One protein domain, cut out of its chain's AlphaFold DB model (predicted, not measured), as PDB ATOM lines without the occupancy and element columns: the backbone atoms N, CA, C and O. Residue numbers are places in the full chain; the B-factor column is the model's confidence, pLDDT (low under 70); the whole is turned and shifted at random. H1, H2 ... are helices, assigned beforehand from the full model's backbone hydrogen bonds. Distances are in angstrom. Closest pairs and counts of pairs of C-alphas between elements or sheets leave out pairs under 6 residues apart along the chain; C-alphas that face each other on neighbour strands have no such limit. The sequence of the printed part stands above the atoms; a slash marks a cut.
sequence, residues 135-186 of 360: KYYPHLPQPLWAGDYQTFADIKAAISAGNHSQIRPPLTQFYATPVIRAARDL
ATOM      1  N   LYS A 135      44.827 -52.544  13.646       73.62
ATOM      2  CA  LYS A 135      43.998 -52.440  12.437       73.62
ATOM      3  C   LYS A 135      42.506 -52.689  12.714       73.62
ATOM      4  O   LYS A 135      41.664 -52.123  12.022       73.62
ATOM      5  N   TYR A 136      42.170 -53.497  13.723       80.00
ATOM      6  CA  TYR A 136      40.784 -53.819  14.083       80.00
ATOM      7  C   TYR A 136      40.129 -52.792  15.022       80.00
ATOM      8  O   TYR A 136      38.929 -52.875  15.275       80.00
ATOM      9  N   TYR A 137      40.877 -51.794  15.505       84.00
ATOM     10  CA  TYR A 137      40.389 -50.762  16.426       84.00
ATOM     11  C   TYR A 137      40.543 -49.361  15.808       84.00
ATOM     12  O   TYR A 137      41.412 -48.592  16.217       84.00
ATOM     13  N   PRO A 138      39.690 -48.979  14.836       81.12
ATOM     14  CA  PRO A 138      39.843 -47.733  14.071       81.12
ATOM     15  C   PRO A 138      39.673 -46.453  14.907       81.12
ATOM     16  O   PRO A 138      40.013 -45.365  14.446       81.12
ATOM     17  N   HIS A 139      39.139 -46.571  16.124       79.69
ATOM     18  CA  HIS A 139      39.006 -45.470  17.077       79.69
ATOM     19  C   HIS A 139      40.294 -45.195  17.867       79.69
ATOM     20  O   HIS A 139      40.403 -44.142  18.492       79.69
ATOM     21  N   LEU A 140      41.260 -46.119  17.855       82.50
ATOM     22  CA  LEU A 140      42.559 -45.920  18.486       82.50
ATOM     23  C   LEU A 140      43.539 -45.248  17.510       82.50
ATOM     24  O   LEU A 140      43.434 -45.466  16.298       82.50
ATOM     25  N   PRO A 141      44.504 -44.458  18.018       78.56
ATOM     26  CA  PRO A 141      45.579 -43.908  17.201       78.56
ATOM     27  C   PRO A 141      46.302 -45.029  16.448       78.56
ATOM     28  O   PRO A 141      46.792 -45.981  17.056       78.56
ATOM     29  N   GLN A 142      46.333 -44.927  15.120       86.31
ATOM     30  CA  GLN A 142      46.950 -45.941  14.272       86.31
ATOM     31  C   GLN A 142      48.424 -45.588  14.086       86.31
ATOM     32  O   GLN A 142      48.708 -44.464  13.674       86.31
ATOM     33  N   PRO A 143      49.377 -46.493  14.346       85.19
ATOM     34  CA  PRO A 143      50.760 -46.235  13.991       85.19
ATOM     35  C   PRO A 143      50.874 -46.090  12.467       85.19
ATOM     36  O   PRO A 143      50.236 -46.812  11.702       85.19
ATOM     37  N   LEU A 144      51.661 -45.117  12.019       85.19
ATOM     38  CA  LEU A 144      51.912 -44.856  10.601       85.19
ATOM     39  C   LEU A 144      52.747 -45.991   9.981       85.19
ATOM     40  O   LEU A 144      52.595 -46.320   8.808       85.19
ATOM     41  N   TRP A 145      53.595 -46.597  10.805       81.25
ATOM     42  CA  TRP A 145      54.350 -47.820  10.574       81.25
ATOM     43  C   TRP A 145      54.626 -48.443  11.948       81.25
ATOM     44  O   TRP A 145      54.789 -47.716  12.926       81.25
ATOM     45  N   ALA A 146      54.634 -49.772  12.033       80.19
ATOM     46  CA  ALA A 146      55.068 -50.491  13.226       80.19
ATOM     47  C   ALA A 146      56.450 -51.075  12.933       80.19
ATOM     48  O   ALA A 146      56.618 -51.753  11.917       80.19
ATOM     49  N   GLY A 147      57.434 -50.778  13.779       80.56
ATOM     50  CA  GLY A 147      58.713 -51.484  13.726       80.56
ATOM     51  C   GLY A 147      58.525 -52.961  14.077       80.56
ATOM     52  O   GLY A 147      57.596 -53.310  14.814       80.56
ATOM     53  N   ASP A 148      59.419 -53.820  13.586       80.06
ATOM     54  CA  ASP A 148      59.486 -55.199  14.062       80.06
ATOM     55  C   ASP A 148      59.638 -55.157  15.590       80.06
ATOM     56  O   ASP A 148      60.513 -54.466  16.114       80.06
ATOM     57  N   TYR A 149      58.741 -55.843  16.303       80.94
ATOM     58  CA  TYR A 149      58.674 -55.894  17.774       80.94
ATOM     59  C   TYR A 149      58.200 -54.623  18.499       80.94
ATOM     60  O   TYR A 149      58.285 -54.565  19.725       80.94
ATOM     61  N   GLN A 150      57.653 -53.626  17.801       83.19
ATOM     62  CA  GLN A 150      57.108 -52.447  18.477       83.19
ATOM     63  C   GLN A 150      55.821 -52.795  19.240       83.19
ATOM     64  O   GLN A 150      54.827 -53.244  18.660       83.19
ATOM     65  N   THR A 151      55.820 -52.575  20.555       84.19
ATOM     66  CA  THR A 151      54.674 -52.871  21.420       84.19
ATOM     67  C   THR A 151      53.728 -51.673  21.531       84.19
ATOM     68  O   THR A 151      54.090 -50.523  21.274       84.19
ATOM     69  N   PHE A 152      52.486 -51.907  21.973       80.94
ATOM     70  CA  PHE A 152      51.551 -50.811  22.260       80.94
ATOM     71  C   PHE A 152      52.065 -49.878  23.369       80.94
ATOM     72  O   PHE A 152      51.762 -48.684  23.360       80.94
ATOM     73  N   ALA A 153      52.864 -50.399  24.307       84.56
ATOM     74  CA  ALA A 153      53.496 -49.588  25.340       84.56
ATOM     75  C   ALA A 153      54.480 -48.576  24.732       84.56
ATOM     76  O   ALA A 153      54.456 -47.413  25.129       84.56
ATOM     77  N   ASP A 154      55.249 -48.981  23.716       86.44
ATOM     78  CA  ASP A 154      56.189 -48.100  23.010       86.44
ATOM     79  C   ASP A 154      55.455 -46.994  22.249       86.44
ATOM     80  O   ASP A 154      55.825 -45.821  22.327       86.44
ATOM     81  N   ILE A 155      54.353 -47.344  21.575       83.88
ATOM     82  CA  ILE A 155      53.495 -46.369  20.886       83.88
ATOM     83  C   ILE A 155      52.911 -45.378  21.900       83.88
ATOM     84  O   ILE A 155      52.947 -44.166  21.690       83.88
ATOM     85  N   LYS A 156      52.409 -45.866  23.039       86.12
ATOM     86  CA  LYS A 156      51.846 -45.018  24.098       86.12
ATOM     87  C   LYS A 156      52.901 -44.106  24.731       86.12
ATOM     88  O   LYS A 156      52.600 -42.945  25.023       86.12
ATOM     89  N   ALA A 157      54.122 -44.600  24.922       88.44
ATOM     90  CA  ALA A 157      55.245 -43.804  25.406       88.44
ATOM     91  C   ALA A 157      55.610 -42.695  24.408       88.44
ATOM     92  O   ALA A 157      55.763 -41.546  24.818       88.44
ATOM     93  N   ALA A 158      55.641 -42.998  23.104       86.88
ATOM     94  CA  ALA A 158      55.886 -42.010  22.053       86.88
ATOM     95  C   ALA A 158      54.813 -40.903  22.023       86.88
ATOM     96  O   ALA A 158      55.168 -39.724  21.986       86.88
ATOM     97  N   ILE A 159      53.520 -41.258  22.142       86.62
ATOM     98  CA  ILE A 159      52.418 -40.277  22.279       86.62
ATOM     99  C   ILE A 159      52.648 -39.383  23.492       86.62
ATOM    100  O   ILE A 159      52.558 -38.162  23.402       86.62
ATOM    101  N   SER A 160      52.936 -39.999  24.638       87.56
ATOM    102  CA  SER A 160      53.063 -39.287  25.913       87.56
ATOM    103  C   SER A 160      54.276 -38.353  25.930       87.56
ATOM    104  O   SER A 160      54.245 -37.321  26.593       87.56
ATOM    105  N   ALA A 161      55.318 -38.678  25.161       91.75
ATOM    106  CA  ALA A 161      56.477 -37.822  24.934       91.75
ATOM    107  C   ALA A 161      56.215 -36.686  23.919       91.75
ATOM    108  O   ALA A 161      57.115 -35.896  23.645       91.75
ATOM    109  N   GLY A 162      55.016 -36.605  23.331       91.31
ATOM    110  CA  GLY A 162      54.675 -35.635  22.285       91.31
ATOM    111  C   GLY A 162      55.261 -35.973  20.908       91.31
ATOM    112  O   GLY A 162      55.170 -35.164  19.982       91.31
ATOM    113  N   ASN A 163      55.849 -37.161  20.745       89.94
ATOM    114  CA  ASN A 163      56.391 -37.620  19.474       89.94
ATOM    115  C   ASN A 163      55.287 -38.267  18.624       89.94
ATOM    116  O   ASN A 163      55.094 -39.482  18.615       89.94
ATOM    117  N   HIS A 164      54.574 -37.432  17.872       87.94
ATOM    118  CA  HIS A 164      53.497 -37.861  16.975       87.94
ATOM    119  C   HIS A 164      53.986 -38.319  15.587       87.94
ATOM    120  O   HIS A 164      53.163 -38.636  14.733       87.94
ATOM    121  N   SER A 165      55.301 -38.373  15.335       88.94
ATOM    122  CA  SER A 165      55.854 -38.698  14.004       88.94
ATOM    123  C   SER A 165      55.487 -40.101  13.501       88.94
ATOM    124  O   SER A 165      55.453 -40.344  12.296       88.94
ATOM    125  N   GLN A 166      55.178 -41.019  14.419       83.12
ATOM    126  CA  GLN A 166      54.840 -42.410  14.118       83.12
ATOM    127  C   GLN A 166      53.335 -42.687  14.159       83.12
ATOM    128  O   GLN A 166      52.944 -43.848  14.122       83.12
ATOM    129  N   ILE A 167      52.472 -41.670  14.264       84.19
ATOM    130  CA  ILE A 167      51.053 -41.870  14.592       84.19
ATOM    131  C   ILE A 167      50.164 -41.127  13.612       84.19
ATOM    132  O   ILE A 167      50.249 -39.915  13.436       84.19
ATOM    133  N   ARG A 168      49.270 -41.881  12.981       79.94
ATOM    134  CA  ARG A 168      48.216 -41.355  12.132       79.94
ATOM    135  C   ARG A 168      47.077 -40.836  13.014       79.94
ATOM    136  O   ARG A 168      46.633 -41.559  13.914       79.94
ATOM    137  N   PRO A 169      46.563 -39.622  12.756       74.12
ATOM    138  CA  PRO A 169      45.360 -39.153  13.428       74.12
ATOM    139  C   PRO A 169      44.196 -40.136  13.195       74.12
ATOM    140  O   PRO A 169      44.142 -40.773  12.135       74.12
ATOM    141  N   PRO A 170      43.277 -40.290  14.170       70.88
ATOM    142  CA  PRO A 170      42.153 -41.213  14.063       70.88
ATOM    143  C   PRO A 170      41.363 -40.974  12.774       70.88
ATOM    144  O   PRO A 170      40.941 -39.854  12.485       70.88
ATOM    145  N   LEU A 171      41.127 -42.043  12.008       63.38
ATOM    146  CA  LEU A 171      40.412 -41.974  10.728       63.38
ATOM    147  C   LEU A 171      38.971 -41.465  10.881       63.38
ATOM    148  O   LEU A 171      38.378 -40.986   9.918       63.38
ATOM    149  N   THR A 172      38.417 -41.504  12.093       57.91
ATOM    150  CA  THR A 172      37.090 -40.968  12.414       57.91
ATOM    151  C   THR A 172      36.944 -39.482  12.084       57.91
ATOM    152  O   THR A 172      35.839 -39.056  11.756       57.91
ATOM    153  N   GLN A 173      38.034 -38.705  12.066       54.28
ATOM    154  CA  GLN A 173      37.986 -37.293  11.667       54.28
ATOM    155  C   GLN A 173      37.763 -37.089  10.158       54.28
ATOM    156  O   GLN A 173      37.257 -36.044   9.763       54.28
ATOM    157  N   PHE A 174      38.077 -38.078   9.313       52.50
ATOM    158  CA  PHE A 174      37.891 -37.973   7.860       52.50
ATOM    159  C   PHE A 174      36.534 -38.497   7.380       52.50
ATOM    160  O   PHE A 174      36.044 -38.055   6.344       52.50
ATOM    161  N   TYR A 175      35.895 -39.392   8.138       52.03
ATOM    162  CA  TYR A 175      34.569 -39.924   7.793       52.03
ATOM    163  C   TYR A 175      33.407 -39.135   8.417       52.03
ATOM    164  O   TYR A 175      32.267 -39.290   7.988       52.03
ATOM    165  N   ALA A 176      33.680 -38.241   9.371       44.41
ATOM    166  CA  ALA A 176      32.688 -37.352   9.970       44.41
ATOM    167  C   ALA A 176      32.715 -35.940   9.346       44.41
ATOM    168  O   ALA A 176      32.858 -34.953  10.053       44.41
ATOM    169  N   THR A 177      32.513 -35.840   8.024       43.59
ATOM    170  CA  THR A 177      32.131 -34.622   7.256       43.59
ATOM    171  C   THR A 177      33.010 -33.354   7.345       43.59
ATOM    172  O   THR A 177      33.197 -32.760   8.402       43.59
ATOM    173  N   PRO A 178      33.319 -32.772   6.167       43.34
ATOM    174  CA  PRO A 178      32.593 -31.554   5.799       43.34
ATOM    175  C   PRO A 178      32.008 -31.624   4.376       43.34
ATOM    176  O   PRO A 178      32.181 -30.704   3.585       43.34
ATOM    177  N   VAL A 179      31.230 -32.665   4.054       48.75
ATOM    178  CA  VAL A 179      30.364 -32.642   2.851       48.75
ATOM    179  C   VAL A 179      29.293 -31.539   2.962       48.75
ATOM    180  O   VAL A 179      28.849 -31.003   1.959       48.75
ATOM    181  N   ILE A 180      28.948 -31.090   4.176       48.25
ATOM    182  CA  ILE A 180      27.915 -30.059   4.389       48.25
ATOM    183  C   ILE A 180      28.454 -28.618   4.238       48.25
ATOM    184  O   ILE A 180      27.673 -27.707   3.980       48.25
ATOM    185  N   ARG A 181      29.775 -28.379   4.338       42.44
ATOM    186  CA  ARG A 181      30.359 -27.054   4.022       42.44
ATOM    187  C   ARG A 181      30.865 -26.955   2.586       42.44
ATOM    188  O   ARG A 181      30.642 -25.923   1.972       42.44
ATOM    189  N   ALA A 182      31.434 -28.025   2.026       43.78
ATOM    190  CA  ALA A 182      31.846 -28.027   0.622       43.78
ATOM    191  C   ALA A 182      30.651 -27.899  -0.340       43.78
ATOM    192  O   ALA A 182      30.779 -27.254  -1.372       43.78
ATOM    193  N   ALA A 183      29.469 -28.426   0.007       46.03
ATOM    194  CA  ALA A 183      28.278 -28.313  -0.840       46.03
ATOM    195  C   ALA A 183      27.776 -26.867  -1.041       46.03
ATOM    196  O   ALA A 183      27.128 -26.603  -2.044       46.03
ATOM    197  N   ARG A 184      28.090 -25.921  -0.140       50.00
ATOM    198  CA  ARG A 184      27.703 -24.505  -0.312       50.00
ATOM    199  C   ARG A 184      28.636 -23.714  -1.228       50.00
ATOM    200  O   ARG A 184      28.184 -22.749  -1.828       50.00
ATOM    201  N   ASP A 185      29.891 -24.138  -1.352       43.03
ATOM    202  CA  ASP A 185      30.877 -23.485  -2.223       43.03
ATOM    203  C   ASP A 185      31.021 -24.208  -3.583       43.03
ATOM    204  O   ASP A 185      31.575 -23.656  -4.529       43.03
ATOM    205  N   LEU A 186      30.485 -25.431  -3.712       46.28
ATOM    206  CA  LEU A 186      30.523 -26.248  -4.935       46.28
ATOM    207  C   LEU A 186      29.475 -25.875  -5.994       46.28
ATOM    208  O   LEU A 186      29.647 -26.260  -7.145       46.28
TER     209      LEU A 186
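Overview. This is residues 135 to 186 of the 360 residues of the protein "uncharacterized protein LOC108122716" of Drosophila bipectinata (UniProt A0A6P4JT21). With little regular structure, this is a small body of loops and one helix, H1, from which residues 174 to 186 stick out as an arm holding H3. The 52 printed residues have three named helices, H1, H2 and H3 in chain order, and no named strand; the class is all helix, with only 20 residues in named elements. The whole is only just extended, close to loose, with a radius of gyration of the C-alphas of 15.0 A, and spans 47 by 24 by 14 A.

Along the chain. Residues 135 to 151 hold no named element. H1, residues 152 to 160, begins at C-alpha 152 (51.551, -50.811, 22.260) and measures 12.2 A. H2 is residues 172 to 175, 5.4 A. H3, residues 179 to 185, measures 10.5 A and ends at C-alpha 185 (30.877, -23.485, -2.223).

Arrangement. Residues 142 to 143 pair antiparallel with residues 167 to 168. H1, H2 and H3 are apart from one another. Every O i to N i+4 pair is within hydrogen-bond range in H1; in H3 1 of 3 is, beside 2 of 4 O i to N i+3 pairs; H2 is too short for an i+4 pair.

Size, cuts and confidence. The C-alphas farthest apart, of Tyr 149 and Arg 184, are 47.7 A apart. The printed part has no cut. The link H1 to H2 is long, H2 to H3 tight. Residues 171 to 186 have pLDDT under 70.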